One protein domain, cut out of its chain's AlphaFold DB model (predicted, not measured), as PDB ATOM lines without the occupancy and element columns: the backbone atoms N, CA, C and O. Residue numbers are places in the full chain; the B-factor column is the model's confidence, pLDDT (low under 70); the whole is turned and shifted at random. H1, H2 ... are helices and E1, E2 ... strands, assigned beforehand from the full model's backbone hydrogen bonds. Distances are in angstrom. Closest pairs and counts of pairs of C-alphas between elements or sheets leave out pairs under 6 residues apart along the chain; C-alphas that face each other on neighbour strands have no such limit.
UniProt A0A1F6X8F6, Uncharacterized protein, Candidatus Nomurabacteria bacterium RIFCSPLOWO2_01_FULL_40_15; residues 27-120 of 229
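AT A GLANCE: This is residues 27 to 120 of the 229 residues of an uncharacterized protein of Candidatus Nomurabacteria bacterium RIFCSPLOWO2_01_FULL_40_15 (UniProt A0A1F6X8F6). Two small, strongly twisted sheets, E3 E2 E6 and E1 E4 E5, stand partly face to face with their strands crossed, and the helix H1 covers the side of E3 E2 E6 away from the other sheet. A long strand-free link, residues 40 to 62, runs from H1 round the outside to E1 at the far end. The printed part has 94 residues with one named helix and six named strands, in the order H1 E1 E2 E3 E4 E5 E6; both sheets are antiparallel, and the class is mixed, helices and strands. The whole is compact, with a radius of gyration of the C-alphas of 12.8 A and spans of 39 by 30 by 20 A.

IN THESE COORDINATES: In the first sheet, E2 is residues 72 to 78, 16.4 A long, E3 is residues 81 to 87, 17.0 A, and E6 is residues 114 to 119, ending with C-alpha 119 at (-16.777, 28.496, -10.926). In the second, E1 is residues 63 to 67, E4 is residues 92 to 98, 18.8 A, and E5 is residues 101 to 107, 17.8 A. H1 is residues 30 to 39, 14.2 A long, beginning with C-alpha 30 at (-13.232, 32.960, -19.039).

HOW THE PARTS SIT: E2 is the inner strand of its sheet, between E3 and E6. E2 and E3 form a hairpin, with N 74 and O 85 2.8 A apart. E2 and E6 are antiparallel, with N 75 and O 116 2.8 A apart. H1 is on this sheet at a height of 8.5 A, over E3 and only just over E2, where 3 of its C-alphas fall; it runs along the strands, at 26 degrees to E3 on the local plane. The closest C-alphas of H1 and E2 are those of Cys 33 and Cys 73, 6.0 A apart. In H1 every O i to N i+4 pair is within hydrogen-bond range. The two sheets form a sandwich, two sheets face to face, with 29 pairs of C-alphas within 10 A and strands at 83 degrees to each other. The closest C-alphas of E5 and E6 are those of Ala 106 and Val 114, 4.6 A apart. E4 and E5 form a hairpin, with N 96 and O 103 2.8 A apart, and E1 is antiparallel to E4, with N 64 and O 95 3.0 A apart. H1 is not on the sheet E1 E4 E5.

THE WHOLE: The two C-alphas farthest apart, those of Ser 39 and Gly 60, are 39.1 A apart. The printed part has no cut. The link H1 to E1, 23 residues, is long. The mean pLDDT of the printed part is 92.3, and no printed residue is under 70.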
ATOM      1  N   PHE A  27     -19.266  35.975 -23.708       94.19
ATOM      2  CA  PHE A  27     -17.999  36.544 -23.289       94.19
ATOM      3  C   PHE A  27     -16.863  35.907 -24.088       94.19
ATOM      4  O   PHE A  27     -16.801  34.689 -24.249       94.19
ATOM      5  N   SER A  28     -15.925  36.741 -24.533       90.75
ATOM      6  CA  SER A  28     -14.759  36.316 -25.314       90.75
ATOM      7  C   SER A  28     -13.699  35.582 -24.489       90.75
ATOM      8  O   SER A  28     -12.819  34.944 -25.057       90.75
ATOM      9  N   SER A  29     -13.758  35.656 -23.154       94.12
ATOM     10  CA  SER A  29     -12.817  34.965 -22.270       94.12
ATOM     11  C   SER A  29     -13.456  34.494 -20.962       94.12
ATOM     12  O   SER A  29     -14.416  35.091 -20.453       94.12
ATOM     13  N   GLN A  30     -12.860  33.456 -20.365       94.81
ATOM     14  CA  GLN A  30     -13.232  32.960 -19.039       94.81
ATOM     15  C   GLN A  30     -13.148  34.076 -17.986       94.81
ATOM     16  O   GLN A  30     -14.048  34.213 -17.162       94.81
ATOM     17  N   THR A  31     -12.096  34.899 -18.031       93.81
ATOM     18  CA  THR A  31     -11.874  35.987 -17.068       93.81
ATOM     19  C   THR A  31     -12.991  37.023 -17.125       93.81
ATOM     20  O   THR A  31     -13.558  37.366 -16.091       93.81
ATOM     21  N   THR A  32     -13.373  37.470 -18.326       93.69
ATOM     22  CA  THR A  32     -14.480  38.426 -18.496       93.69
ATOM     23  C   THR A  32     -15.816  37.851 -18.037       93.69
ATOM     24  O   THR A  32     -16.594  38.559 -17.401       93.69
ATOM     25  N   CYS A  33     -16.056  36.560 -18.283       95.81
ATOM     26  CA  CYS A  33     -17.254  35.883 -17.800       95.81
ATOM     27  C   CYS A  33     -17.289  35.833 -16.264       95.81
ATOM     28  O   CYS A  33     -18.299  36.178 -15.658       95.81
ATOM     29  N   LEU A  34     -16.178  35.468 -15.614       93.94
ATOM     30  CA  LEU A  34     -16.109  35.384 -14.152       93.94
ATOM     31  C   LEU A  34     -16.255  36.759 -13.487       93.94
ATOM     32  O   LEU A  34     -16.884  36.866 -12.435       93.94
ATOM     33  N   VAL A  35     -15.711  37.821 -14.093       90.81
ATOM     34  CA  VAL A  35     -15.924  39.199 -13.623       90.81
ATOM     35  C   VAL A  35     -17.401  39.574 -13.710       90.81
ATOM     36  O   VAL A  35     -17.947  40.077 -12.729       90.81
ATOM     37  N   ALA A  36     -18.056  39.280 -14.837       92.50
ATOM     38  CA  ALA A  36     -19.477  39.552 -15.016       92.50
ATOM     39  C   ALA A  36     -20.334  38.766 -14.015       92.50
ATOM     40  O   ALA A  36     -21.199  39.352 -13.361       92.50
ATOM     41  N   LEU A  37     -20.038  37.474 -13.830       92.75
ATOM     42  CA  LEU A  37     -20.689  36.607 -12.849       92.75
ATOM     43  C   LEU A  37     -20.551  37.169 -11.426       92.75
ATOM     44  O   LEU A  37     -21.542  37.291 -10.712       92.75
ATOM     45  N   ARG A  38     -19.347  37.608 -11.034       92.44
ATOM     46  CA  ARG A  38     -19.105  38.242  -9.726       92.44
ATOM     47  C   ARG A  38     -19.852  39.565  -9.559       92.44
ATOM     48  O   ARG A  38     -20.271  39.882  -8.449       92.44
ATOM     49  N   SER A  39     -19.980  40.360 -10.619       91.06
ATOM     50  CA  SER A  39     -20.611  41.681 -10.553       91.06
ATOM     51  C   SER A  39     -22.133  41.652 -10.724       91.06
ATOM     52  O   SER A  39     -22.773  42.689 -10.566       91.06
ATOM     53  N   GLY A  40     -22.721  40.515 -11.114       90.88
ATOM     54  CA  GLY A  40     -24.140  40.423 -11.478       90.88
ATOM     55  C   GLY A  40     -24.497  41.134 -12.793       90.88
ATOM     56  O   GLY A  40     -25.679  41.369 -13.075       90.88
ATOM     57  N   ASN A  41     -23.494  41.505 -13.603       92.50
ATOM     58  CA  ASN A  41     -23.687  42.225 -14.865       92.50
ATOM     59  C   ASN A  41     -23.641  41.274 -16.069       92.50
ATOM     60  O   ASN A  41     -22.775  41.374 -16.935       92.50
ATOM     61  N   PHE A  42     -24.563  40.321 -16.083       94.69
ATOM     62  CA  PHE A  42     -24.727  39.333 -17.142       94.69
ATOM     63  C   PHE A  42     -26.202  38.944 -17.275       94.69
ATOM     64  O   PHE A  42     -27.013  39.213 -16.384       94.69
ATOM     65  N   GLU A  43     -26.536  38.289 -18.377       95.12
ATOM     66  CA  GLU A  43     -27.780  37.540 -18.518       95.12
ATOM     67  C   GLU A  43     -27.450  36.058 -18.710       95.12
ATOM     68  O   GLU A  43     -26.464  35.712 -19.365       95.12
ATOM     69  N   TYR A  44     -28.253  35.178 -18.110       95.38
ATOM     70  CA  TYR A  44     -28.063  33.742 -18.267       95.38
ATOM     71  C   TYR A  44     -28.241  33.329 -19.722       95.38
ATOM     72  O   TYR A  44     -29.173  33.756 -20.410       95.38
ATOM     73  N   TYR A  45     -27.370  32.437 -20.177       91.75
ATOM     74  CA  TYR A  45     -27.568  31.801 -21.463       91.75
ATOM     75  C   TYR A  45     -28.686  30.760 -21.369       91.75
ATOM     76  O   TYR A  45     -28.568  29.744 -20.670       91.75
ATOM     77  N   VAL A  46     -29.750  31.009 -22.128       89.75
ATOM     78  CA  VAL A  46     -30.846  30.070 -22.368       89.75
ATOM     79  C   VAL A  46     -30.691  29.539 -23.795       89.75
ATOM     80  O   VAL A  46     -30.696  30.344 -24.729       89.75
ATOM     81  N   PRO A  47     -30.526  28.221 -23.998       85.88
ATOM     82  CA  PRO A  47     -30.422  27.655 -25.332       85.88
ATOM     83  C   PRO A  47     -31.731  27.878 -26.090       85.88
ATOM     84  O   PRO A  47     -32.797  27.502 -25.609       85.88
ATOM     85  N   ILE A  48     -31.642  28.504 -27.263       82.44
ATOM     86  CA  ILE A  48     -32.793  28.728 -28.151       82.44
ATOM     87  C   ILE A  48     -32.945  27.544 -29.112       82.44
ATOM     88  O   ILE A  48     -34.052  27.075 -29.358       82.44
ATOM     89  N   ASP A  49     -31.821  27.039 -29.624       77.50
ATOM     90  CA  ASP A  49     -31.783  25.873 -30.496       77.50
ATOM     91  C   ASP A  49     -31.562  24.600 -29.670       77.50
ATOM     92  O   ASP A  49     -30.614  24.502 -28.889       77.50
ATOM     93  N   THR A  50     -32.461  23.635 -29.840       84.00
ATOM     94  CA  THR A  50     -32.435  22.330 -29.163       84.00
ATOM     95  C   THR A  50     -32.426  21.170 -30.155       84.00
ATOM     96  O   THR A  50     -32.582  20.018 -29.759       84.00
ATOM     97  N   THR A  51     -32.207  21.443 -31.443       80.50
ATOM     98  CA  THR A  51     -32.181  20.418 -32.499       80.50
ATOM     99  C   THR A  51     -31.064  19.389 -32.298       80.50
ATOM    100  O   THR A  51     -31.239  18.218 -32.627       80.50
ATOM    101  N   ASN A  52     -29.951  19.782 -31.670       79.06
ATOM    102  CA  ASN A  52     -28.851  18.882 -31.306       79.06
ATOM    103  C   ASN A  52     -29.108  18.083 -30.013       79.06
ATOM    104  O   ASN A  52     -28.269  17.272 -29.602       79.06
ATOM    105  N   ARG A  53     -30.261  18.261 -29.352       80.81
ATOM    106  CA  ARG A  53     -30.582  17.533 -28.122       80.81
ATOM    107  C   ARG A  53     -30.583  16.031 -28.401       80.81
ATOM    108  O   ARG A  53     -31.329  15.531 -29.232       80.81
ATOM    109  N   GLY A  54     -29.748  15.303 -27.663       73.81
ATOM    110  CA  GLY A  54     -29.605  13.855 -27.825       73.81
ATOM    111  C   GLY A  54     -28.459  13.411 -28.736       73.81
ATOM    112  O   GLY A  54     -28.086  12.247 -28.634       73.81
ATOM    113  N   GLN A  55     -27.828  14.303 -29.514       80.94
ATOM    114  CA  GLN A  55     -26.672  13.940 -30.356       80.94
ATOM    115  C   GLN A  55     -25.462  13.453 -29.548       80.94
ATOM    116  O   GLN A  55     -24.689  12.626 -30.015       80.94
ATOM    117  N   ASN A  56     -25.343  13.910 -28.302       80.69
ATOM    118  CA  ASN A  56     -24.244  13.582 -27.399       80.69
ATOM    119  C   ASN A  56     -24.718  12.699 -26.226       80.69
ATOM    120  O   ASN A  56     -24.777  13.186 -25.095       80.69
ATOM    121  N   PRO A  57     -25.149  11.438 -26.439       83.31
ATOM    122  CA  PRO A  57     -25.843  10.644 -25.422       83.31
ATOM    123  C   PRO A  57     -24.972  10.340 -24.196       83.31
ATOM    124  O   PRO A  57     -23.812   9.930 -24.309       83.31
ATOM    125  N   ALA A  58     -25.585  10.468 -23.015       84.81
ATOM    126  CA  ALA A  58     -25.001  10.128 -21.717       84.81
ATOM    127  C   ALA A  58     -25.226   8.654 -21.343       84.81
ATOM    128  O   ALA A  58     -25.661   8.343 -20.239       84.81
ATOM    129  N   THR A  59     -24.961   7.743 -22.279       85.62
ATOM    130  CA  THR A  59     -25.113   6.298 -22.080       85.62
ATOM    131  C   THR A  59     -23.771   5.631 -21.768       85.62
ATOM    132  O   THR A  59     -22.745   5.946 -22.373       85.62
ATOM    133  N   GLY A  60     -23.778   4.685 -20.829       86.44
ATOM    134  CA  GLY A  60     -22.606   3.895 -20.445       86.44
ATOM    135  C   GLY A  60     -22.014   4.266 -19.079       86.44
ATOM    136  O   GLY A  60     -22.328   5.317 -18.526       86.44
ATOM    137  N   PRO A  61     -21.141   3.407 -18.524       91.19
ATOM    138  CA  PRO A  61     -20.671   3.512 -17.138       91.19
ATOM    139  C   PRO A  61     -19.787   4.741 -16.876       91.19
ATOM    140  O   PRO A  61     -19.726   5.237 -15.757       91.19
ATOM    141  N   ASN A  62     -19.137   5.264 -17.918       95.38
ATOM    142  CA  ASN A  62     -18.250   6.427 -17.838       95.38
ATOM    143  C   ASN A  62     -18.951   7.730 -18.225       95.38
ATOM    144  O   ASN A  62     -18.274   8.715 -18.514       95.38
ATOM    145  N   LYS A  63     -20.285   7.746 -18.293       96.19
ATOM    146  CA  LYS A  63     -21.066   8.934 -18.633       96.19
ATOM    147  C   LYS A  63     -22.157   9.163 -17.600       96.19
ATOM    148  O   LYS A  63     -22.751   8.220 -17.093       96.19
ATOM    149  N   LYS A  64     -22.436  10.430 -17.299       95.12
ATOM    150  CA  LYS A  64     -23.554  10.820 -16.434       95.12
ATOM    151  C   LYS A  64     -24.135  12.163 -16.848       95.12
ATOM    152  O   LYS A  64     -23.455  12.974 -17.474       95.12
ATOM    153  N   VAL A  65     -25.374  12.407 -16.443       95.94
ATOM    154  CA  VAL A  65     -25.971  13.745 -16.419       95.94
ATOM    155  C   VAL A  65     -25.909  14.235 -14.980       95.94
ATOM    156  O   VAL A  65     -26.261  13.496 -14.063       95.94
ATOM    157  N   SER A  66     -25.403  15.445 -14.761       96.19
ATOM    158  CA  SER A  66     -25.260  16.001 -13.415       96.19
ATOM    159  C   SER A  66     -25.404  17.525 -13.449       96.19
ATOM    160  O   SER A  66     -24.914  18.149 -14.401       96.19
ATOM    161  N   PRO A  67     -26.103  18.122 -12.464       97.06
ATOM    162  CA  PRO A  67     -26.298  19.564 -12.402       97.06
ATOM    163  C   PRO A  67     -25.000  20.305 -12.077       97.06
ATOM    164  O   PRO A  67     -24.126  19.781 -11.389       97.06
ATOM    165  N   LEU A  68     -24.911  21.558 -12.520       95.44
ATOM    166  CA  LEU A  68     -23.947  22.516 -11.985       95.44
ATOM    167  C   LEU A  68     -24.214  22.760 -10.495       95.44
ATOM    168  O   LEU A  68     -25.351  23.010 -10.097       95.44
ATOM    169  N   GLU A  69     -23.155  22.736  -9.688       92.00
ATOM    170  CA  GLU A  69     -23.242  22.905  -8.230       92.00
ATOM    171  C   GLU A  69     -23.511  24.367  -7.830       92.00
ATOM    172  O   GLU A  69     -24.177  24.645  -6.837       92.00
ATOM    173  N   ALA A  70     -23.048  25.315  -8.643       94.19
ATOM    174  CA  ALA A  70     -23.232  26.752  -8.471       94.19
ATOM    175  C   ALA A  70     -23.330  27.440  -9.841       94.19
ATOM    176  O   ALA A  70     -23.088  26.810 -10.874       94.19
ATOM    177  N   ASP A  71     -23.656  28.734  -9.855       95.69
ATOM    178  CA  ASP A  71     -23.556  29.529 -11.078       95.69
ATOM    179  C   ASP A  71     -22.118  29.481 -11.606       95.69
ATOM    180  O   ASP A  71     -21.146  29.614 -10.851       95.69
ATOM    181  N   ALA A  72     -21.974  29.269 -12.911       97.19
ATOM    182  CA  ALA A  72     -20.679  28.993 -13.511       97.19
ATOM    183  C   ALA A  72     -20.528  29.622 -14.891       97.19
ATOM    184  O   ALA A  72     -21.491  29.817 -15.635       97.19
ATOM    185  N   CYS A  73     -19.273  29.870 -15.249       97.50
ATOM    186  CA  CYS A  73     -18.863  30.194 -16.601       97.50
ATOM    187  C   CYS A  73     -18.572  28.910 -17.371       97.50
ATOM    188  O   CYS A  73     -17.630  28.184 -17.050       97.50
ATOM    189  N   VAL A  74     -19.363  28.642 -18.401       97.81
ATOM    190  CA  VAL A  74     -19.253  27.449 -19.240       97.81
ATOM    191  C   VAL A  74     -18.673  27.848 -20.591       97.81
ATOM    192  O   VAL A  74     -19.146  28.799 -21.209       97.81
ATOM    193  N   HIS A  75     -17.625  27.153 -21.033       97.81
ATOM    194  CA  HIS A  75     -17.108  27.260 -22.394       97.81
ATOM    195  C   HIS A  75     -17.825  26.240 -23.270       97.81
ATOM    196  O   HIS A  75     -17.719  25.037 -23.023       97.81
ATOM    197  N   MET A  76     -18.586  26.724 -24.245       94.69
ATOM    198  CA  MET A  76     -19.480  25.897 -25.046       94.69
ATOM    199  C   MET A  76     -19.484  26.362 -26.499       94.69
ATOM    200  O   MET A  76     -19.366  27.557 -26.790       94.69
ATOM    201  N   ARG A  77     -19.682  25.422 -27.421       92.25
ATOM    202  CA  ARG A  77     -19.915  25.726 -28.831       92.25
ATOM    203  C   ARG A  77     -21.337  26.260 -29.023       92.25
ATOM    204  O   ARG A  77     -22.321  25.579 -28.756       92.25
ATOM    205  N   THR A  78     -21.451  27.502 -29.476       86.56
ATOM    206  CA  THR A  78     -22.728  28.152 -29.809       86.56
ATOM    207  C   THR A  78     -22.879  28.281 -31.325       86.56
ATOM    208  O   THR A  78     -21.945  27.987 -32.073       86.56
ATOM    209  N   THR A  79     -24.027  28.771 -31.797       81.50
ATOM    210  CA  THR A  79     -24.241  29.092 -33.220       81.50
ATOM    211  C   THR A  79     -23.278  30.163 -33.743       81.50
ATOM    212  O   THR A  79     -22.982  30.190 -34.933       81.50
ATOM    213  N   ALA A  80     -22.740  31.008 -32.859       81.50
ATOM    214  CA  ALA A  80     -21.726  32.015 -33.167       81.50
ATOM    215  C   ALA A  80     -20.281  31.519 -32.931       81.50
ATOM    216  O   ALA A  80     -19.347  32.319 -32.908       81.50
ATOM    217  N   GLY A  81     -20.086  30.213 -32.720       89.44
ATOM    218  CA  GLY A  81     -18.792  29.607 -32.401       89.44
ATOM    219  C   GLY A  81     -18.558  29.394 -30.897       89.44
ATOM    220  O   GLY A  81     -19.496  29.507 -30.099       89.44
ATOM    221  N   PRO A  82     -17.328  29.030 -30.490       93.19
ATOM    222  CA  PRO A  82     -16.967  28.826 -29.086       93.19
ATOM    223  C   PRO A  82     -17.092  30.129 -28.293       93.19
ATOM    224  O   PRO A  82     -16.554  31.159 -28.697       93.19
ATOM    225  N   GLN A  83     -17.825  30.097 -27.183       95.69
ATOM    226  CA  GLN A  83     -18.065  31.264 -26.333       95.69
ATOM    227  C   GLN A  83     -18.025  30.865 -24.859       95.69
ATOM    228  O   GLN A  83     -18.339  29.728 -24.498       95.69
ATOM    229  N   HIS A  84     -17.699  31.825 -23.993       97.00
ATOM    230  CA  HIS A  84     -17.967  31.700 -22.566       97.00
ATOM    231  C   HIS A  84     -19.345  32.273 -22.253       97.00
ATOM    232  O   HIS A  84     -19.666  33.391 -22.650       97.00
ATOM    233  N   ILE A  85     -20.150  31.514 -21.522       96.31
ATOM    234  CA  ILE A  85     -21.512  31.882 -21.137       96.31
ATOM    235  C   ILE A  85     -21.717  31.658 -19.646       96.31
ATOM    236  O   ILE A  85     -21.081  30.787 -19.054       96.31
ATOM    237  N   VAL A  86     -22.630  32.412 -19.039       96.81
ATOM    238  CA  VAL A  86     -23.036  32.158 -17.653       96.81
ATOM    239  C   VAL A  86     -24.226  31.202 -17.637       96.81
ATOM    240  O   VAL A  86     -25.239  31.439 -18.304       96.81
ATOM    241  N   ARG A  87     -24.105  30.123 -16.862       95.94
ATOM    242  CA  ARG A  87     -25.160  29.133 -16.618       95.94
ATOM    243  C   ARG A  87     -25.511  29.124 -15.138       95.94
ATOM    244  O   ARG A  87     -24.628  29.248 -14.291       95.94
ATOM    245  N   GLN A  88     -26.801  28.986 -14.854       95.94
ATOM    246  CA  GLN A  88     -27.298  28.943 -13.484       95.94
ATOM    247  C   GLN A  88     -26.935  27.620 -12.802       95.94
ATOM    248  O   GLN A  88     -26.856  26.577 -13.468       95.94
ATOM    249  N   SER A  89     -26.813  27.651 -11.477       96.12
ATOM    250  CA  SER A  89     -26.834  26.455 -10.634       96.12
ATOM    251  C   SER A  89     -28.032  25.564 -10.989       96.12
ATOM    252  O   SER A  89     -29.102  26.040 -11.379       96.12
ATOM    253  N   GLY A  90     -27.842  24.247 -10.924       95.81
ATOM    254  CA  GLY A  90     -28.862  23.273 -11.309       95.81
ATOM    255  C   GLY A  90     -28.969  23.008 -12.816       95.81
ATOM    256  O   GLY A  90     -29.612  22.031 -13.197       95.81
ATOM    257  N   SER A  91     -28.331  23.804 -13.688       95.81
ATOM    258  CA  SER A  91     -28.300  23.502 -15.130       95.81
ATOM    259  C   SER A  91     -27.638  22.147 -15.373       95.81
ATOM    260  O   SER A  91     -26.545  21.891 -14.867       95.81
ATOM    261  N   LEU A  92     -28.288  21.282 -16.150       95.56
ATOM    262  CA  LEU A  92     -27.808  19.927 -16.405       95.56
ATOM    263  C   LEU A  92     -26.746  19.914 -17.505       95.56
ATOM    264  O   LEU A  92     -26.990  20.354 -18.630       95.56
ATOM    265  N   LEU A  93     -25.585  19.349 -17.180       96.31
ATOM    266  CA  LEU A  93     -24.536  19.035 -18.142       96.31
ATOM    267  C   LEU A  93     -24.327  17.525 -18.218       96.31
ATOM    268  O   LEU A  93     -24.617  16.775 -17.278       96.31
ATOM    269  N   ARG A  94     -23.791  17.083 -19.350       96.31
ATOM    270  CA  ARG A  94     -23.335  15.718 -19.568       96.31
ATOM    271  C   ARG A  94     -21.837  15.653 -19.316       96.31
ATOM    272  O   ARG A  94     -21.070  16.468 -19.825       96.31
ATOM    273  N   TRP A  95     -21.440  14.661 -18.531       96.75
ATOM    274  CA  TRP A  95     -20.078  14.474 -18.048       96.75
ATOM    275  C   TRP A  95     -19.555  13.114 -18.470       96.75
ATOM    276  O   TRP A  95     -20.298  12.128 -18.447       96.75
ATOM    277  N   GLN A  96     -18.278  13.061 -18.820       96.31
ATOM    278  CA  GLN A  96     -17.567  11.840 -19.151       96.31
ATOM    279  C   GLN A  96     -16.378  11.670 -18.210       96.31
ATOM    280  O   GLN A  96     -15.687  12.634 -17.885       96.31
ATOM    281  N   LEU A  97     -16.149  10.442 -17.759       96.62
ATOM    282  CA  LEU A  97     -14.980  10.093 -16.971       96.62
ATOM    283  C   LEU A  97     -13.780   9.920 -17.910       96.62
ATOM    284  O   LEU A  97     -13.750   8.995 -18.724       96.62
ATOM    285  N   VAL A  98     -12.797  10.809 -17.795       95.06
ATOM    286  CA  VAL A  98     -11.542  10.797 -18.556       95.06
ATOM    287  C   VAL A  98     -10.396  10.783 -17.554       95.06
ATOM    288  O   VAL A  98     -10.280  11.686 -16.732       95.06
ATOM    289  N   ASN A  99      -9.561   9.740 -17.585       95.06
ATOM    290  CA  ASN A  99      -8.418   9.578 -16.672       95.06
ATOM    291  C   ASN A  99      -8.793   9.747 -15.183       95.06
ATOM    292  O   ASN A  99      -8.119  10.448 -14.433       95.06
ATOM    293  N   GLY A 100      -9.921   9.160 -14.764       94.38
ATOM    294  CA  GLY A 100     -10.420   9.253 -13.385       94.38
ATOM    295  C   GLY A 100     -11.051  10.599 -13.007       94.38
ATOM    296  O   GLY A 100     -11.514  10.753 -11.882       94.38
ATOM    297  N   THR A 101     -11.122  11.556 -13.936       95.25
ATOM    298  CA  THR A 101     -11.703  12.887 -13.713       95.25
ATOM    299  C   THR A 101     -12.984  13.058 -14.521       95.25
ATOM    300  O   THR A 101     -13.039  12.699 -15.695       95.25
ATOM    301  N   TRP A 102     -14.032  13.610 -13.907       94.44
ATOM    302  CA  TRP A 102     -15.257  13.963 -14.625       94.44
ATOM    303  C   TRP A 102     -15.057  15.268 -15.394       94.44
ATOM    304  O   TRP A 102     -14.844  16.319 -14.794       94.44
ATOM    305  N   VAL A 103     -15.156  15.198 -16.716       96.19
ATOM    306  CA  VAL A 103     -15.017  16.335 -17.630       96.19
ATOM    307  C   VAL A 103     -16.370  16.574 -18.304       96.19
ATOM    308  O   VAL A 103     -17.021  15.601 -18.703       96.19
ATOM    309  N   PRO A 104     -16.854  17.824 -18.396       96.81
ATOM    310  CA  PRO A 104     -18.068  18.106 -19.149       96.81
ATOM    311  C   PRO A 104     -17.795  17.855 -20.637       96.81
ATOM    312  O   PRO A 104     -16.676  18.065 -21.094       96.81
ATOM    313  N   TYR A 105     -18.792  17.391 -21.385       95.88
ATOM    314  CA  TYR A 105     -18.656  17.245 -22.840       95.88
ATOM    315  C   TYR A 105     -19.858  17.771 -23.620       95.88
ATOM    316  O   TYR A 105     -19.719  18.063 -24.802       95.88
ATOM    317  N   ALA A 106     -21.029  17.928 -22.992       96.06
ATOM    318  CA  ALA A 106     -22.184  18.526 -23.654       96.06
ATOM    319  C   ALA A 106     -23.164  19.179 -22.674       96.06
ATOM    320  O   ALA A 106     -23.287  18.761 -21.521       96.06
ATOM    321  N   ASP A 107     -23.910  20.171 -23.151       94.81
ATOM    322  CA  ASP A 107     -25.085  20.700 -22.461       94.81
ATOM    323  C   ASP A 107     -26.277  19.752 -22.656       94.81
ATOM    324  O   ASP A 107     -26.538  19.303 -23.772       94.81
ATOM    325  N   ASP A 108     -27.010  19.410 -21.593       94.69
ATOM    326  CA  ASP A 108     -28.102  18.434 -21.715       94.69
ATOM    327  C   ASP A 108     -29.332  18.994 -22.448       94.69
ATOM    328  O   ASP A 108     -30.063  18.245 -23.106       94.69
ATOM    329  N   ALA A 109     -29.557  20.309 -22.366       92.12
ATOM    330  CA  ALA A 109     -30.743  20.938 -22.928       92.12
ATOM    331  C   ALA A 109     -30.646  21.075 -24.452       92.12
ATOM    332  O   ALA A 109     -31.619  20.781 -25.146       92.12
ATOM    333  N   CYS A 110     -29.487  21.490 -24.973       90.69
ATOM    334  CA  CYS A 110     -29.290  21.666 -26.415       90.69
ATOM    335  C   CYS A 110     -28.360  20.649 -27.073       90.69
ATOM    336  O   CYS A 110     -28.359  20.568 -28.291       90.69
ATOM    337  N   GLY A 111     -27.591  19.861 -26.319       92.19
ATOM    338  CA  GLY A 111     -26.643  18.890 -26.872       92.19
ATOM    339  C   GLY A 111     -25.339  19.489 -27.404       92.19
ATOM    340  O   GLY A 111     -24.502  18.732 -27.887       92.19
ATOM    341  N   ASN A 112     -25.146  20.806 -27.299       93.62
ATOM    342  CA  ASN A 112     -23.930  21.476 -27.757       93.62
ATOM    343  C   ASN A 112     -22.706  21.047 -26.947       93.62
ATOM    344  O   ASN A 112     -22.804  20.872 -25.733       93.62
ATOM    345  N   ASP A 113     -21.556  20.965 -27.617       94.75
ATOM    346  CA  ASP A 113     -20.285  20.583 -27.002       94.75
ATOM    347  C   ASP A 113     -19.862  21.587 -25.923       94.75
ATOM    348  O   ASP A 113     -19.864  22.803 -26.151       94.75
ATOM    349  N   VAL A 114     -19.476  21.069 -24.759       96.38
ATOM    350  CA  VAL A 114     -18.967  21.845 -23.622       96.38
ATOM    351  C   VAL A 114     -17.549  21.396 -23.324       96.38
ATOM    352  O   VAL A 114     -17.336  20.226 -23.038       96.38
ATOM    353  N   ASP A 115     -16.598  22.328 -23.313       94.94
ATOM    354  CA  ASP A 115     -15.186  21.994 -23.085       94.94
ATOM    355  C   ASP A 115     -14.774  22.176 -21.622       94.94
ATOM    356  O   ASP A 115     -13.897  21.483 -21.104       94.94
ATOM    357  N   LYS A 116     -15.353  23.178 -20.946       95.75
ATOM    358  CA  LYS A 116     -14.895  23.597 -19.619       95.75
ATOM    359  C   LYS A 116     -15.997  24.263 -18.814       95.75
ATOM    360  O   LYS A 116     -16.793  25.034 -19.343       95.75
ATOM    361  N   VAL A 117     -15.967  24.038 -17.505       97.25
ATOM    362  CA  VAL A 117     -16.765  24.757 -16.510       97.25
ATOM    363  C   VAL A 117     -15.805  25.443 -15.540       97.25
ATOM    364  O   VAL A 117     -14.846  24.830 -15.073       97.25
ATOM    365  N   ALA A 118     -16.040  26.721 -15.257       96.25
ATOM    366  CA  ALA A 118     -15.276  27.506 -14.298       96.25
ATOM    367  C   ALA A 118     -16.224  28.174 -13.299       96.25
ATOM    368  O   ALA A 118     -17.088  28.963 -13.680       96.25
ATOM    369  N   TYR A 119     -16.034  27.878 -12.018       94.06
ATOM    370  CA  TYR A 119     -16.777  28.496 -10.926       94.06
ATOM    371  C   TYR A 119     -16.050  29.737 -10.406       94.06
ATOM    372  O   TYR A 119     -14.832  29.877 -10.564       94.06
ATOM    373  N   LEU A 120     -16.784  30.631  -9.740       90.44
ATOM    374  CA  LEU A 120     -16.139  31.612  -8.875       90.44
ATOM    375  C   LEU A 120     -15.398  30.861  -7.770       90.44
ATOM    376  O   LEU A 120     -15.992  30.050  -7.063       90.44
TER     377      LEU A 120